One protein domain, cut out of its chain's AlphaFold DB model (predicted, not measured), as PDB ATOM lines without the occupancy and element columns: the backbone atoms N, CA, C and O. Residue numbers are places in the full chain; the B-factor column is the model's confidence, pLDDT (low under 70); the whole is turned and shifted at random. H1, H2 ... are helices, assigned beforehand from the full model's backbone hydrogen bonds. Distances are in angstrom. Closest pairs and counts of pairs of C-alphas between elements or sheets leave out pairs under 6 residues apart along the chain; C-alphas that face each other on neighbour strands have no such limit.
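This is residues 32 to 155 of the 309 residues of the protein "Hypothetical protein" of Symbiodinium sp. CCMP2592 (UniProt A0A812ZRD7). A compact all-helix body is built round the long helix H3, on which H4 and H5 pack so that the three make a triangle. The hairpin of H6 and H7 covers H4 and H5 on the side away from H3, while the short H1 and H2 pack on H3's other side. The printed part has 124 residues, with seven named helices, H1 to H7 in order along the chain, and no named strand. It is compact, with a radius of gyration of the C-alphas of 13.7 A, and spans 40 by 29 by 24 A.

Begin at H3, residues 54 to 71, the hub, which touches four other helices. H4, residues 78 to 94, touches it at a shallow tilt of 27 degrees, opposite ways, as a helical hairpin; their closest C-alphas, of Ala 59 and Ala 91, are 4.9 A apart. On H3 you also find H5, residues 99 to 112, which touches it at a shallow tilt of 8 degrees, the same way, closest at the C-alphas of Val 67 and Val 111, 6.7 A apart. H2, residues 42 to 49, forms a helical hairpin with H3 and touches its residues 57 to 61 alone, with the C-alphas of Val 48 and Arg 57 closest at 5.7 A. H1, residues 32 to 37, touches residues 61 to 65 of H3 alone, at a steep tilt of 61 degrees; the C-alphas of Leu 36 and Leu 61 come closest, at 7.4 A. Now go to H6, residues 119 to 132, which touches H4 at a steep tilt of 69.7 degrees, only just short of about perpendicular, closest at the C-alphas of Gln 82 and Ala 128, 5.4 A apart. H7, residues 138 to 150, forms a helical hairpin with H6 at a shallow tilt of 31 degrees, the C-alphas of Val 122 and Ser 148 closest at 6.0 A. H7 also touches H5, where the closest C-alphas, of Leu 112 and Ala 147, are 6.1 A apart. H3 and H7 are apart. In H1 to H7, every backbone O i to N i+4 pair is within hydrogen-bond range.

Find C-alpha 54 at (147.521, 154.642, 173.270); from there H3 runs 25.6 A to C-alpha 71 at (165.719, 161.297, 189.968). H4 measures 24.5 A from first to last C-alpha, H5 20.0 A, H6 20.5 A and H7 18.2 A. H7 ends at C-alpha 150, at (158.045, 152.810, 204.300).

The two C-alphas farthest apart, of Thr 52 and Arg 153, are 41.0 A apart. The printed part has no cut, and none of its links between helices is long. Confidence is low, under 70, at residues 74 to 78, of which 78 belongs to H4.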
ATOM      1  N   GLN A  32     155.001 166.233 170.803       81.81
ATOM      2  CA  GLN A  32     155.268 166.332 172.234       81.81
ATOM      3  C   GLN A  32     155.645 164.964 172.807       81.81
ATOM      4  O   GLN A  32     156.648 164.882 173.519       81.81
ATOM      5  N   THR A  33     154.939 163.896 172.437       82.06
ATOM      6  CA  THR A  33     155.297 162.525 172.826       82.06
ATOM      7  C   THR A  33     156.704 162.150 172.363       82.06
ATOM      8  O   THR A  33     157.508 161.675 173.166       82.06
ATOM      9  N   GLU A  34     157.073 162.452 171.115       88.62
ATOM     10  CA  GLU A  34     158.438 162.207 170.619       88.62
ATOM     11  C   GLU A  34     159.506 163.014 171.372       88.62
ATOM     12  O   GLU A  34     160.624 162.540 171.585       88.62
ATOM     13  N   ARG A  35     159.188 164.237 171.814       84.56
ATOM     14  CA  ARG A  35     160.101 165.016 172.667       84.56
ATOM     15  C   ARG A  35     160.281 164.376 174.039       84.56
ATOM     16  O   ARG A  35     161.409 164.343 174.523       84.56
ATOM     17  N   LEU A  36     159.208 163.869 174.646       79.94
ATOM     18  CA  LEU A  36     159.273 163.191 175.943       79.94
ATOM     19  C   LEU A  36     160.054 161.877 175.844       79.94
ATOM     20  O   LEU A  36     160.930 161.640 176.668       79.94
ATOM     21  N   LEU A  37     159.822 161.077 174.799       82.25
ATOM     22  CA  LEU A  37     160.544 159.821 174.558       82.25
ATOM     23  C   LEU A  37     162.058 160.021 174.432       82.25
ATOM     24  O   LEU A  37     162.824 159.203 174.929       82.25
ATOM     25  N   LYS A  38     162.504 161.129 173.827       86.88
ATOM     26  CA  LYS A  38     163.936 161.469 173.723       86.88
ATOM     27  C   LYS A  38     164.604 161.772 175.064       86.88
ATOM     28  O   LYS A  38     165.828 161.734 175.133       86.88
ATOM     29  N   ALA A  39     163.831 162.106 176.095       76.62
ATOM     30  CA  ALA A  39     164.341 162.360 177.439       76.62
ATOM     31  C   ALA A  39     164.389 161.092 178.313       76.62
ATOM     32  O   ALA A  39     164.904 161.153 179.429       76.62
ATOM     33  N   LEU A  40     163.845 159.965 177.836       73.25
ATOM     34  CA  LEU A  40     163.811 158.701 178.568       73.25
ATOM     35  C   LEU A  40     165.010 157.806 178.213       73.25
ATOM     36  O   LEU A  40     165.565 157.929 177.117       73.25
ATOM     37  N   PRO A  41     165.398 156.876 179.109       76.50
ATOM     38  CA  PRO A  41     166.331 155.805 178.771       76.50
ATOM     39  C   PRO A  41     165.887 155.046 177.502       76.50
ATOM     40  O   PRO A  41     164.681 154.861 177.313       76.50
ATOM     41  N   PRO A  42     166.814 154.616 176.621       78.75
ATOM     42  CA  PRO A  42     166.464 154.024 175.326       78.75
ATOM     43  C   PRO A  42     165.555 152.793 175.418       78.75
ATOM     44  O   PRO A  42     164.614 152.671 174.639       78.75
ATOM     45  N   ASP A  43     165.800 151.926 176.398       79.00
ATOM     46  CA  ASP A  43     165.020 150.721 176.694       79.00
ATOM     47  C   ASP A  43     163.584 151.055 177.126       79.00
ATOM     48  O   ASP A  43     162.613 150.449 176.669       79.00
ATOM     49  N   VAL A  44     163.432 152.088 177.957       78.25
ATOM     50  CA  VAL A  44     162.124 152.593 178.379       78.25
ATOM     51  C   VAL A  44     161.395 153.235 177.200       78.25
ATOM     52  O   VAL A  44     160.211 152.972 176.996       78.25
ATOM     53  N   ALA A  45     162.087 154.053 176.405       83.75
ATOM     54  CA  ALA A  45     161.512 154.697 175.229       83.75
ATOM     55  C   ALA A  45     161.029 153.665 174.196       83.75
ATOM     56  O   ALA A  45     159.953 153.832 173.622       83.75
ATOM     57  N   GLU A  46     161.784 152.584 173.994       87.81
ATOM     58  CA  GLU A  46     161.397 151.469 173.130       87.81
ATOM     59  C   GLU A  46     160.176 150.721 173.681       87.81
ATOM     60  O   GLU A  46     159.211 150.528 172.943       87.81
ATOM     61  N   SER A  47     160.142 150.419 174.987       83.56
ATOM     62  CA  SER A  47     158.971 149.802 175.636       83.56
ATOM     63  C   SER A  47     157.703 150.660 175.520       83.56
ATOM     64  O   SER A  47     156.603 150.129 175.353       83.56
ATOM     65  N   VAL A  48     157.826 151.987 175.608       86.56
ATOM     66  CA  VAL A  48     156.689 152.899 175.422       86.56
ATOM     67  C   VAL A  48     156.250 152.918 173.954       86.56
ATOM     68  O   VAL A  48     155.052 152.852 173.678       86.56
ATOM     69  N   ARG A  49     157.193 152.951 173.004       90.12
ATOM     70  CA  ARG A  49     156.892 152.908 171.562       90.12
ATOM     71  C   ARG A  49     156.221 151.606 171.136       90.12
ATOM     72  O   ARG A  49     155.320 151.651 170.307       90.12
ATOM     73  N   SER A  50     156.618 150.474 171.716       88.94
ATOM     74  CA  SER A  50     156.062 149.155 171.393       88.94
ATOM     75  C   SER A  50     154.665 148.914 171.975       88.94
ATOM     76  O   SER A  50     154.034 147.911 171.660       88.94
ATOM     77  N   THR A  51     154.175 149.796 172.848       87.81
ATOM     78  CA  THR A  51     152.847 149.656 173.457       87.81
ATOM     79  C   THR A  51     151.776 150.013 172.429       87.81
ATOM     80  O   THR A  51     151.711 151.164 172.005       87.81
ATOM     81  N   THR A  52     150.923 149.061 172.043       87.00
ATOM     82  CA  THR A  52     149.855 149.257 171.041       87.00
ATOM     83  C   THR A  52     148.698 150.107 171.564       87.00
ATOM     84  O   THR A  52     148.138 150.903 170.817       87.00
ATOM     85  N   ASN A  53     148.376 150.003 172.857       83.31
ATOM     86  CA  ASN A  53     147.301 150.770 173.481       83.31
ATOM     87  C   ASN A  53     147.738 152.232 173.758       83.31
ATOM     88  O   ASN A  53     148.616 152.458 174.602       83.31
ATOM     89  N   PRO A  54     147.119 153.243 173.115       84.00
ATOM     90  CA  PRO A  54     147.521 154.642 173.270       84.00
ATOM     91  C   PRO A  54     147.317 155.170 174.697       84.00
ATOM     92  O   PRO A  54     148.118 155.976 175.167       84.00
ATOM     93  N   ARG A  55     146.311 154.674 175.435       80.38
ATOM     94  CA  ARG A  55     146.061 155.088 176.829       80.38
ATOM     95  C   ARG A  55     147.140 154.570 177.773       80.38
ATOM     96  O   ARG A  55     147.616 155.298 178.641       80.38
ATOM     97  N   VAL A  56     147.574 153.324 177.573       80.69
ATOM     98  CA  VAL A  56     148.686 152.733 178.338       80.69
ATOM     99  C   VAL A  56     149.979 153.466 178.018       80.69
ATOM    100  O   VAL A  56     150.752 153.772 178.924       80.69
ATOM    101  N   ARG A  57     150.197 153.805 176.743       86.81
ATOM    102  CA  ARG A  57     151.350 154.594 176.305       86.81
ATOM    103  C   ARG A  57     151.399 155.954 177.007       86.81
ATOM    104  O   ARG A  57     152.443 156.312 177.549       86.81
ATOM    105  N   GLU A  58     150.282 156.677 177.061       81.12
ATOM    106  CA  GLU A  58     150.171 157.955 177.777       81.12
ATOM    107  C   GLU A  58     150.441 157.794 179.283       81.12
ATOM    108  O   GLU A  58     151.227 158.552 179.858       81.12
ATOM    109  N   ALA A  59     149.875 156.760 179.916       77.88
ATOM    110  CA  ALA A  59     150.128 156.460 181.324       77.88
ATOM    111  C   ALA A  59     151.611 156.171 181.590       77.88
ATOM    112  O   ALA A  59     152.194 156.703 182.538       77.88
ATOM    113  N   LEU A  60     152.248 155.366 180.737       77.06
ATOM    114  CA  LEU A  60     153.672 155.062 180.834       77.06
ATOM    115  C   LEU A  60     154.525 156.317 180.659       77.06
ATOM    116  O   LEU A  60     155.485 156.497 181.406       77.06
ATOM    117  N   LEU A  61     154.190 157.201 179.719       80.88
ATOM    118  CA  LEU A  61     154.883 158.482 179.565       80.88
ATOM    119  C   LEU A  61     154.746 159.341 180.823       80.88
ATOM    120  O   LEU A  61     155.755 159.848 181.311       80.88
ATOM    121  N   ALA A  62     153.539 159.460 181.382       79.00
ATOM    122  CA  ALA A  62     153.299 160.225 182.603       79.00
ATOM    123  C   ALA A  62     154.095 159.668 183.796       79.00
ATOM    124  O   ALA A  62     154.764 160.435 184.492       79.00
ATOM    125  N   ILE A  63     154.100 158.339 183.990       79.19
ATOM    126  CA  ILE A  63     154.911 157.685 185.030       79.19
ATOM    127  C   ILE A  63     156.390 157.948 184.798       79.19
ATOM    128  O   ILE A  63     157.071 158.354 185.727       79.19
ATOM    129  N   ASN A  64     156.899 157.752 183.584       76.38
ATOM    130  CA  ASN A  64     158.323 157.929 183.314       76.38
ATOM    131  C   ASN A  64     158.766 159.391 183.453       76.38
ATOM    132  O   ASN A  64     159.844 159.655 183.973       76.38
ATOM    133  N   CYS A  65     157.921 160.355 183.084       78.31
ATOM    134  CA  CYS A  65     158.186 161.766 183.358       78.31
ATOM    135  C   CYS A  65     158.220 162.045 184.864       78.31
ATOM    136  O   CYS A  65     159.113 162.745 185.336       78.31
ATOM    137  N   PHE A  66     157.291 161.458 185.623       78.69
ATOM    138  CA  PHE A  66     157.288 161.524 187.083       78.69
ATOM    139  C   PHE A  66     158.544 160.874 187.686       78.69
ATOM    140  O   PHE A  66     159.188 161.468 188.542       78.69
ATOM    141  N   VAL A  67     158.973 159.714 187.190       75.94
ATOM    142  CA  VAL A  67     160.210 159.028 187.602       75.94
ATOM    143  C   VAL A  67     161.435 159.897 187.347       75.94
ATOM    144  O   VAL A  67     162.272 160.063 188.237       75.94
ATOM    145  N   SER A  68     161.542 160.470 186.150       76.12
ATOM    146  CA  SER A  68     162.642 161.358 185.778       76.12
ATOM    147  C   SER A  68     162.675 162.605 186.662       76.12
ATOM    148  O   SER A  68     163.749 163.039 187.069       76.12
ATOM    149  N   GLU A  69     161.514 163.147 187.039       81.94
ATOM    150  CA  GLU A  69     161.402 164.244 188.010       81.94
ATOM    151  C   GLU A  69     161.939 163.849 189.399       81.94
ATOM    152  O   GLU A  69     162.597 164.649 190.079       81.94
ATOM    153  N   LEU A  70     161.666 162.614 189.837       77.19
ATOM    154  CA  LEU A  70     162.118 162.098 191.131       77.19
ATOM    155  C   LEU A  70     163.643 161.908 191.177       77.19
ATOM    156  O   LEU A  70     164.247 162.209 192.206       77.19
ATOM    157  N   HIS A  71     164.261 161.476 190.075       78.50
ATOM    158  CA  HIS A  71     165.719 161.297 189.968       78.50
ATOM    159  C   HIS A  71     166.466 162.588 189.600       78.50
ATOM    160  O   HIS A  71     167.660 162.719 189.872       78.50
ATOM    161  N   GLY A  72     165.774 163.552 188.992       79.69
ATOM    162  CA  GLY A  72     166.342 164.841 188.623       79.69
ATOM    163  C   GLY A  72     166.769 165.681 189.834       79.69
ATOM    164  O   GLY A  72     166.348 165.424 190.974       79.69
ATOM    165  N   PRO A  73     167.575 166.738 189.612       77.62
ATOM    166  CA  PRO A  73     167.928 167.680 190.670       77.62
ATOM    167  C   PRO A  73     166.665 168.230 191.351       77.62
ATOM    168  O   PRO A  73     165.567 168.217 190.786       77.62
ATOM    169  N   MET A  74     166.776 168.685 192.602       64.56
ATOM    170  CA  MET A  74     165.656 169.373 193.250       64.56
ATOM    171  C   MET A  74     165.425 170.724 192.565       64.56
ATOM    172  O   MET A  74     165.990 171.742 192.961       64.56
ATOM    173  N   GLU A  75     164.599 170.735 191.524       68.94
ATOM    174  CA  GLU A  75     163.991 171.958 191.019       68.94
ATOM    175  C   GLU A  75     162.881 172.407 191.978       68.94
ATOM    176  O   GLU A  75     162.237 171.605 192.654       68.94
ATOM    177  N   LYS A  76     162.690 173.722 192.093       53.69
ATOM    178  CA  LYS A  76     161.917 174.340 193.182       53.69
ATOM    179  C   LYS A  76     160.398 174.321 192.994       53.69
ATOM    180  O   LYS A  76     159.715 174.928 193.812       53.69
ATOM    181  N   THR A  77     159.842 173.724 191.942       59.62
ATOM    182  CA  THR A  77     158.434 173.982 191.589       59.62
ATOM    183  C   THR A  77     157.512 172.775 191.782       59.62
ATOM    184  O   THR A  77     157.430 171.934 190.886       59.62
ATOM    185  N   PRO A  78     156.704 172.753 192.866       68.19
ATOM    186  CA  PRO A  78     155.605 171.799 193.065       68.19
ATOM    187  C   PRO A  78     154.614 171.722 191.894       68.19
ATOM    188  O   PRO A  78     153.937 170.714 191.717       68.19
ATOM    189  N   ALA A  79     154.526 172.779 191.080       76.00
ATOM    190  CA  ALA A  79     153.612 172.864 189.944       76.00
ATOM    191  C   ALA A  79     153.842 171.761 188.897       76.00
ATOM    192  O   ALA A  79     152.878 171.213 188.365       76.00
ATOM    193  N   ARG A  80     155.102 171.400 188.624       78.19
ATOM    194  CA  ARG A  80     155.416 170.361 187.635       78.19
ATOM    195  C   ARG A  80     154.996 168.977 188.127       78.19
ATOM    196  O   ARG A  80     154.323 168.249 187.405       78.19
ATOM    197  N   GLN A  81     155.277 168.657 189.391       76.19
ATOM    198  CA  GLN A  81     154.796 167.426 190.026       76.19
ATOM    199  C   GLN A  81     153.263 167.344 190.042       76.19
ATOM    200  O   GLN A  81     152.711 166.284 189.757       76.19
ATOM    201  N   GLN A  82     152.563 168.452 190.306       79.44
ATOM    202  CA  GLN A  82     151.097 168.493 190.236       79.44
ATOM    203  C   GLN A  82     150.574 168.159 188.834       79.44
ATOM    204  O   GLN A  82     149.663 167.341 188.710       79.44
ATOM    205  N   GLN A  83     151.160 168.746 187.786       84.62
ATOM    206  CA  GLN A  83     150.780 168.463 186.397       84.62
ATOM    207  C   GLN A  83     151.007 166.990 186.037       84.62
ATOM    208  O   GLN A  83     150.124 166.350 185.470       84.62
ATOM    209  N   LEU A  84     152.160 166.429 186.419       83.69
ATOM    210  CA  LEU A  84     152.485 165.024 186.163       83.69
ATOM    211  C   LEU A  84     151.539 164.067 186.896       83.69
ATOM    212  O   LEU A  84     151.079 163.090 186.311       83.69
ATOM    213  N   LEU A  85     151.193 164.364 188.151       82.94
ATOM    214  CA  LEU A  85     150.238 163.564 188.922       82.94
ATOM    215  C   LEU A  85     148.811 163.658 188.367       82.94
ATOM    216  O   LEU A  85     148.091 162.661 188.383       82.94
ATOM    217  N   GLN A  86     148.394 164.819 187.854       85.19
ATOM    218  CA  GLN A  86     147.109 164.960 187.162       85.19
ATOM    219  C   GLN A  86     147.075 164.138 185.872       85.19
ATOM    220  O   GLN A  86     146.110 163.406 185.658       85.19
ATOM    221  N   ALA A  87     148.131 164.209 185.054       82.00
ATOM    222  CA  ALA A  87     148.247 163.416 183.831       82.00
ATOM    223  C   ALA A  87     148.219 161.913 184.142       82.00
ATOM    224  O   ALA A  87     147.432 161.172 183.559       82.00
ATOM    225  N   LEU A  88     148.991 161.479 185.144       83.56
ATOM    226  CA  LEU A  88     148.986 160.096 185.616       83.56
ATOM    227  C   LEU A  88     147.598 159.663 186.099       83.56
ATOM    228  O   LEU A  88     147.130 158.576 185.767       83.56
ATOM    229  N   SER A  89     146.915 160.520 186.860       85.62
ATOM    230  CA  SER A  89     145.559 160.239 187.320       85.62
ATOM    231  C   SER A  89     144.567 160.106 186.174       85.62
ATOM    232  O   SER A  89     143.680 159.261 186.255       85.62
ATOM    233  N   ALA A  90     144.646 160.980 185.172       84.88
ATOM    234  CA  ALA A  90     143.746 160.967 184.029       84.88
ATOM    235  C   ALA A  90     143.968 159.705 183.192       84.88
ATOM    236  O   ALA A  90     143.003 159.025 182.847       84.88
ATOM    237  N   ALA A  91     145.233 159.346 182.966       81.06
ATOM    238  CA  ALA A  91     145.603 158.140 182.246       81.06
ATOM    239  C   ALA A  91     145.137 156.872 182.984       81.06
ATOM    240  O   ALA A  91     144.533 155.997 182.384       81.06
ATOM    241  N   LEU A  92     145.303 156.787 184.306       83.25
ATOM    242  CA  LEU A  92     144.831 155.623 185.071       83.25
ATOM    243  C   LEU A  92     143.305 155.513 185.160       83.25
ATOM    244  O   LEU A  92     142.785 154.404 185.239       83.25
ATOM    245  N   LYS A  93     142.586 156.640 185.135       85.88
ATOM    246  CA  LYS A  93     141.115 156.657 185.066       85.88
ATOM    247  C   LYS A  93     140.590 156.252 183.687       85.88
ATOM    248  O   LYS A  93     139.450 155.811 183.592       85.88
ATOM    249  N   SER A  94     141.381 156.449 182.629       84.00
ATOM    250  CA  SER A  94     140.993 156.094 181.261       84.00
ATOM    251  C   SER A  94     141.282 154.631 180.919       84.00
ATOM    252  O   SER A  94     140.727 154.118 179.944       84.00
ATOM    253  N   LEU A  95     142.118 153.955 181.707       85.00
ATOM    254  CA  LEU A  95     142.345 152.518 181.605       85.00
ATOM    255  C   LEU A  95     141.186 151.750 182.244       85.00
ATOM    256  O   LEU A  95     140.723 152.090 183.333       85.00
ATOM    257  N   GLU A  96     140.723 150.709 181.557       76.19
ATOM    258  CA  GLU A  96     139.758 149.770 182.125       76.19
ATOM    259  C   GLU A  96     140.402 149.032 183.309       76.19
ATOM    260  O   GLU A  96     141.616 148.805 183.340       76.19
ATOM    261  N   GLU A  97     139.608 148.696 184.328       74.00
ATOM    262  CA  GLU A  97     140.115 147.944 185.475       74.00
ATOM    263  C   GLU A  97     140.693 146.601 184.999       74.00
ATOM    264  O   GLU A  97     140.003 145.800 184.375       74.00
ATOM    265  N   GLY A  98     141.980 146.358 185.264       80.38
ATOM    266  CA  GLY A  98     142.676 145.191 184.728       80.38
ATOM    267  C   GLY A  98     144.173 145.165 185.036       80.38
ATOM    268  O   GLY A  98     144.696 145.995 185.784       80.38
ATOM    269  N   GLY A  99     144.878 144.195 184.446       82.44
ATOM    270  CA  GLY A  99     146.303 143.949 184.711       82.44
ATOM    271  C   GLY A  99     147.235 145.110 184.341       82.44
ATOM    272  O   GLY A  99     148.313 145.244 184.921       82.44
ATOM    273  N   GLU A 100     146.823 145.985 183.423       85.06
ATOM    274  CA  GLU A 100     147.606 147.154 183.008       85.06
ATOM    275  C   GLU A 100     147.740 148.179 184.141       85.06
ATOM    276  O   GLU A 100     148.842 148.662 184.413       85.06
ATOM    277  N   VAL A 101     146.649 148.459 184.862       87.75
ATOM    278  CA  VAL A 101     146.666 149.384 186.003       87.75
ATOM    279  C   VAL A 101     147.569 148.855 187.115       87.75
ATOM    280  O   VAL A 101     148.411 149.593 187.622       87.75
ATOM    281  N   GLU A 102     147.457 147.571 187.452       89.12
ATOM    282  CA  GLU A 102     148.319 146.944 188.461       89.12
ATOM    283  C   GLU A 102     149.794 146.977 188.047       89.12
ATOM    284  O   GLU A 102     150.666 147.282 188.862       89.12
ATOM    285  N   THR A 103     150.087 146.761 186.762       86.56
ATOM    286  CA  THR A 103     151.452 146.865 186.224       86.56
ATOM    287  C   THR A 103     152.007 148.283 186.374       86.56
ATOM    288  O   THR A 103     153.163 148.466 186.767       86.56
ATOM    289  N   LEU A 104     151.193 149.302 186.100       87.06
ATOM    290  CA  LEU A 104     151.578 150.707 186.245       87.06
ATOM    291  C   LEU A 104     151.816 151.085 187.712       87.06
ATOM    292  O   LEU A 104     152.847 151.682 188.034       87.06
ATOM    293  N   LEU A 105     150.914 150.692 188.613       89.56
ATOM    294  CA  LEU A 105     151.061 150.921 190.053       89.56
ATOM    295  C   LEU A 105     152.275 150.180 190.624       89.56
ATOM    296  O   LEU A 105     152.998 150.728 191.457       89.56
ATOM    297  N   PHE A 106     152.548 148.967 190.141       90.38
ATOM    298  CA  PHE A 106     153.740 148.205 190.499       90.38
ATOM    299  C   PHE A 106     155.028 148.921 190.070       90.38
ATOM    300  O   PHE A 106     155.951 149.064 190.877       90.38
ATOM    301  N   ARG A 107     155.090 149.430 188.831       87.00
ATOM    302  CA  ARG A 107     156.236 150.223 188.346       87.00
ATOM    303  C   ARG A 107     156.428 151.487 189.177       87.00
ATOM    304  O   ARG A 107     157.537 151.774 189.617       87.00
ATOM    305  N   MET A 108     155.340 152.204 189.448       89.06
ATOM    306  CA  MET A 108     155.363 153.405 190.279       89.06
ATOM    307  C   MET A 108     155.879 153.112 191.694       89.06
ATOM    308  O   MET A 108     156.742 153.833 192.194       89.06
ATOM    309  N   ARG A 109     155.403 152.033 192.327       92.88
ATOM    310  CA  ARG A 109     155.891 151.587 193.638       92.88
ATOM    311  C   ARG A 109     157.382 151.263 193.603       92.88
ATOM    312  O   ARG A 109     158.118 151.746 194.457       92.88
ATOM    313  N   SER A 110     157.817 150.504 192.598       88.81
ATOM    314  CA  SER A 110     159.220 150.101 192.427       88.81
ATOM    315  C   SER A 110     160.149 151.313 192.336       88.81
ATOM    316  O   SER A 110     161.220 151.326 192.931       88.81
ATOM    317  N   VAL A 111     159.708 152.365 191.644       87.38
ATOM    318  CA  VAL A 111     160.453 153.622 191.512       87.38
ATOM    319  C   VAL A 111     160.509 154.384 192.830       87.38
ATOM    320  O   VAL A 111     161.578 154.821 193.237       87.38
ATOM    321  N   LEU A 112     159.377 154.547 193.517       89.62
ATOM    322  CA  LEU A 112     159.328 155.291 194.782       89.62
ATOM    323  C   LEU A 112     160.159 154.627 195.894       89.62
ATOM    324  O   LEU A 112     160.674 155.314 196.781       89.62
ATOM    325  N   GLN A 113     160.295 153.300 195.831       92.56
ATOM    326  CA  GLN A 113     161.111 152.490 196.736       92.56
ATOM    327  C   GLN A 113     162.567 152.330 196.264       92.56
ATOM    328  O   GLN A 113     163.366 151.712 196.967       92.56
ATOM    329  N   HIS A 114     162.938 152.876 195.102       91.69
ATOM    330  CA  HIS A 114     164.299 152.762 194.593       91.69
ATOM    331  C   HIS A 114     165.279 153.530 195.503       91.69
ATOM    332  O   HIS A 114     165.014 154.690 195.837       91.69
ATOM    333  N   PRO A 115     166.425 152.939 195.891       91.50
ATOM    334  CA  PRO A 115     167.350 153.546 196.853       91.50
ATOM    335  C   PRO A 115     167.988 154.855 196.366       91.50
ATOM    336  O   PRO A 115     168.399 155.677 197.180       91.50
ATOM    337  N   GLU A 116     168.064 155.076 195.050       88.31
ATOM    338  CA  GLU A 116     168.584 156.331 194.484       88.31
ATOM    339  C   GLU A 116     167.567 157.479 194.521       88.31
ATOM    340  O   GLU A 116     167.948 158.652 194.471       88.31
ATOM    341  N   VAL A 117     166.268 157.174 194.640       87.50
ATOM    342  CA  VAL A 117     165.248 158.205 194.835       87.50
ATOM    343  C   VAL A 117     165.369 158.700 196.264       87.50
ATOM    344  O   VAL A 117     165.247 157.926 197.207       87.50
ATOM    345  N   LYS A 118     165.579 160.000 196.456       91.88
ATOM    346  CA  LYS A 118     165.657 160.595 197.797       91.88
ATOM    347  C   LYS A 118     164.289 160.599 198.487       91.88
ATOM    348  O   LYS A 118     163.277 160.863 197.839       91.88
ATOM    349  N   ALA A 119     164.250 160.371 199.798       94.06
ATOM    350  CA  ALA A 119     162.997 160.316 200.556       94.06
ATOM    351  C   ALA A 119     162.214 161.644 200.490       94.06
ATOM    352  O   ALA A 119     160.985 161.641 200.421       94.06
ATOM    353  N   GLU A 120     162.906 162.783 200.391       92.94
ATOM    354  CA  GLU A 120     162.286 164.104 200.222       92.94
ATOM    355  C   GLU A 120     161.474 164.218 198.928       92.94
ATOM    356  O   GLU A 120     160.487 164.943 198.878       92.94
ATOM    357  N   LYS A 121     161.846 163.491 197.871       89.38
ATOM    358  CA  LYS A 121     161.087 163.484 196.613       89.38
ATOM    359  C   LYS A 121     159.756 162.741 196.770       89.38
ATOM    360  O   LYS A 121     158.754 163.151 196.187       89.38
ATOM    361  N   VAL A 122     159.732 161.686 197.587       93.56
ATOM    362  CA  VAL A 122     158.505 160.948 197.929       93.56
ATOM    363  C   VAL A 122     157.572 161.827 198.770       93.56
ATOM    364  O   VAL A 122     156.375 161.894 198.497       93.56
ATOM    365  N   GLU A 123     158.123 162.574 199.730       94.38
ATOM    366  CA  GLU A 123     157.363 163.561 200.506       94.38
ATOM    367  C   GLU A 123     156.782 164.673 199.624       94.38
ATOM    368  O   GLU A 123     155.593 164.973 199.730       94.38
ATOM    369  N   GLN A 124     157.571 165.235 198.705       90.00
ATOM    370  CA  GLN A 124     157.088 166.240 197.755       90.00
ATOM    371  C   GLN A 124     155.939 165.715 196.888       90.00
ATOM    372  O   GLN A 124     154.955 166.426 196.676       90.00
ATOM    373  N   ALA A 125     156.024 164.459 196.436       91.00
ATOM    374  CA  ALA A 125     154.939 163.821 195.700       91.00
ATOM    375  C   ALA A 125     153.653 163.751 196.537       91.00
ATOM    376  O   ALA A 125     152.584 164.100 196.036       91.00
ATOM    377  N   LEU A 126     153.744 163.384 197.822       94.75
ATOM    378  CA  LEU A 126     152.588 163.380 198.725       94.75
ATOM    379  C   LEU A 126     152.022 164.794 198.946       94.75
ATOM    380  O   LEU A 126     150.802 164.981 198.937       94.75
ATOM    381  N   GLY A 127     152.888 165.798 199.096       91.62
ATOM    382  CA  GLY A 127     152.486 167.203 199.183       91.62
ATOM    383  C   GLY A 127     151.758 167.681 197.928       91.62
ATOM    384  O   GLY A 127     150.725 168.349 198.016       91.62
ATOM    385  N   ALA A 128     152.225 167.273 196.748       88.25
ATOM    386  CA  ALA A 128     151.537 167.540 195.492       88.25
ATOM    387  C   ALA A 128     150.157 166.858 195.446       88.25
ATOM    388  O   ALA A 128     149.185 167.503 195.046       88.25
ATOM    389  N   CYS A 129     150.018 165.621 195.942       91.25
ATOM    390  CA  CYS A 129     148.705 164.980 196.096       91.25
ATOM    391  C   CYS A 129     147.758 165.810 196.978       91.25
ATOM    392  O   CYS A 129     146.596 166.010 196.619       91.25
ATOM    393  N   ALA A 130     148.246 166.319 198.114       91.62
ATOM    394  CA  ALA A 130     147.454 167.124 199.044       91.62
ATOM    395  C   ALA A 130     146.968 168.450 198.435       91.62
ATOM    396  O   ALA A 130     145.876 168.919 198.762       91.62
ATOM    397  N   LEU A 131     147.742 169.036 197.518       88.62
ATOM    398  CA  LEU A 131     147.365 170.252 196.791       88.62
ATOM    399  C   LEU A 131     146.320 169.989 195.693       88.62
ATOM    400  O   LEU A 131     145.530 170.878 195.387       88.62
ATOM    401  N   LEU A 132     146.262 168.772 195.144       86.69
ATOM    402  CA  LEU A 132     145.329 168.391 194.074       86.69
ATOM    403  C   LEU A 132     143.900 168.057 194.545       86.69
ATOM    404  O   LEU A 132     143.005 167.974 193.703       86.69
ATOM    405  N   ARG A 133     143.693 167.861 195.858       77.69
ATOM    406  CA  ARG A 133     142.397 167.733 196.566       77.69
ATOM    407  C   ARG A 133     141.265 167.057 195.769       77.69
ATOM    408  O   ARG A 133     140.371 167.724 195.261       77.69
ATOM    409  N   GLY A 134     141.278 165.724 195.703       76.12
ATOM    410  CA  GLY A 134     140.165 164.918 195.163       76.12
ATOM    411  C   GLY A 134     140.200 164.660 193.651       76.12
ATOM    412  O   GLY A 134     139.468 163.807 193.161       76.12
ATOM    413  N   ASN A 135     141.098 165.312 192.907       83.25
ATOM    414  CA  ASN A 135     141.260 165.051 191.470       83.25
ATOM    415  C   ASN A 135     142.164 163.848 191.149       83.25
ATOM    416  O   ASN A 135     142.264 163.452 189.988       83.25
ATOM    417  N   LEU A 136     142.795 163.255 192.163       88.62
ATOM    418  CA  LEU A 136     143.766 162.173 192.022       88.62
ATOM    419  C   LEU A 136     143.100 160.798 192.153       88.62
ATOM    420  O   LEU A 136     142.245 160.592 193.011       88.62
ATOM    421  N   ASP A 137     143.513 159.849 191.316       90.56
ATOM    422  CA  ASP A 137     143.146 158.440 191.441       90.56
ATOM    423  C   ASP A 137     143.612 157.901 192.802       90.56
ATOM    424  O   ASP A 137     144.771 158.059 193.205       90.56
ATOM    425  N   LYS A 138     142.690 157.261 193.525       92.69
ATOM    426  CA  LYS A 138     142.926 156.762 194.882       92.69
ATOM    427  C   LYS A 138     144.094 155.777 194.937       92.69
ATOM    428  O   LYS A 138     144.859 155.799 195.894       92.69
ATOM    429  N   ARG A 139     144.296 154.951 193.910       92.88
ATOM    430  CA  ARG A 139     145.372 153.950 193.872       92.88
ATOM    431  C   ARG A 139     146.748 154.607 193.757       92.88
ATOM    432  O   ARG A 139     147.687 154.172 194.425       92.88
ATOM    433  N   VAL A 140     146.856 155.697 192.993       91.25
ATOM    434  CA  VAL A 140     148.076 156.530 192.914       91.25
ATOM    435  C   VAL A 140     148.384 157.135 194.273       91.25
ATOM    436  O   VAL A 140     149.498 156.995 194.779       91.25
ATOM    437  N   LEU A 141     147.376 157.759 194.890       93.69
ATOM    438  CA  LEU A 141     147.499 158.365 196.210       93.69
ATOM    439  C   LEU A 141     148.001 157.355 197.248       93.69
ATOM    440  O   LEU A 141     148.967 157.627 197.958       93.69
ATOM    441  N   LEU A 142     147.373 156.181 197.319       95.62
ATOM    442  CA  LEU A 142     147.746 155.143 198.278       95.62
ATOM    443  C   LEU A 142     149.121 154.545 197.983       95.62
ATOM    444  O   LEU A 142     149.846 154.201 198.914       95.62
ATOM    445  N   THR A 143     149.528 154.471 196.716       95.31
ATOM    446  CA  THR A 143     150.884 154.038 196.350       95.31
ATOM    447  C   THR A 143     151.938 155.019 196.875       95.31
ATOM    448  O   THR A 143     152.918 154.587 197.478       95.31
ATOM    449  N   ILE A 144     151.709 156.330 196.737       95.00
ATOM    450  CA  ILE A 144     152.608 157.373 197.271       95.00
ATOM    451  C   ILE A 144     152.594 157.383 198.801       95.00
ATOM    452  O   ILE A 144     153.651 157.476 199.426       95.00
ATOM    453  N   ALA A 145     151.417 157.265 199.417       96.56
ATOM    454  CA  ALA A 145     151.280 157.247 200.871       96.56
ATOM    455  C   ALA A 145     152.005 156.046 201.500       96.56
ATOM    456  O   ALA A 145     152.724 156.220 202.482       96.56
ATOM    457  N   ASN A 146     151.879 154.852 200.913       97.19
ATOM    458  CA  ASN A 146     152.583 153.658 201.383       97.19
ATOM    459  C   ASN A 146     154.102 153.779 201.193       97.19
ATOM    460  O   ASN A 146     154.849 153.508 202.126       97.19
ATOM    461  N   ALA A 147     154.570 154.288 200.048       96.19
ATOM    462  CA  ALA A 147     155.999 154.542 199.861       96.19
ATOM    463  C   ALA A 147     156.543 155.593 200.848       96.19
ATOM    464  O   ALA A 147     157.668 155.474 201.328       96.19
ATOM    465  N   SER A 148     155.740 156.609 201.187       96.94
ATOM    466  CA  SER A 148     156.093 157.593 202.221       96.94
ATOM    467  C   SER A 148     156.201 156.935 203.595       96.94
ATOM    468  O   SER A 148     157.139 157.224 204.334       96.94
ATOM    469  N   LEU A 149     155.262 156.038 203.925       97.81
ATOM    470  CA  LEU A 149     155.233 155.287 205.181       97.81
ATOM    471  C   LEU A 149     156.491 154.427 205.350       97.81
ATOM    472  O   LEU A 149     157.136 154.489 206.397       97.81
ATOM    473  N   ASP A 150     156.868 153.689 204.304       97.75
ATOM    474  CA  ASP A 150     158.045 152.810 204.300       97.75
ATOM    475  C   ASP A 150     159.351 153.580 204.562       97.75
ATOM    476  O   ASP A 150     160.295 153.041 205.144       97.75
ATOM    477  N   ARG A 151     159.393 154.861 204.176       97.62
ATOM    478  CA  ARG A 151     160.597 155.704 204.186       97.62
ATOM    479  C   ARG A 151     160.600 156.798 205.249       97.62
ATOM    480  O   ARG A 151     161.519 157.615 205.288       97.62
ATOM    481  N   LEU A 152     159.620 156.822 206.156       97.88
ATOM    482  CA  LEU A 152     159.482 157.887 207.162       97.88
ATOM    483  C   LEU A 152     160.747 158.123 207.997       97.88
ATOM    484  O   LEU A 152     161.045 159.257 208.367       97.88
ATOM    485  N   ARG A 153     161.492 157.060 208.310       97.81
ATOM    486  CA  ARG A 153     162.695 157.145 209.154       97.81
ATOM    487  C   ARG A 153     163.872 157.836 208.468       97.81
ATOM    488  O   ARG A 153     164.777 158.291 209.159       97.81
ATOM    489  N   GLU A 154     163.854 157.927 207.142       97.44
ATOM    490  CA  GLU A 154     164.874 158.625 206.351       97.44
ATOM    491  C   GLU A 154     164.644 160.144 206.327       97.44
ATOM    492  O   GLU A 154     165.545 160.907 205.986       97.44
ATOM    493  N   LEU A 155     163.438 160.598 206.684       97.00
ATOM    494  CA  LEU A 155     163.031 161.991 206.543       97.00
ATOM    495  C   LEU A 155     163.603 162.886 207.648       97.00
ATOM    496  O   LEU A 155     163.745 162.492 208.809       97.00
TER     497      LEU A 155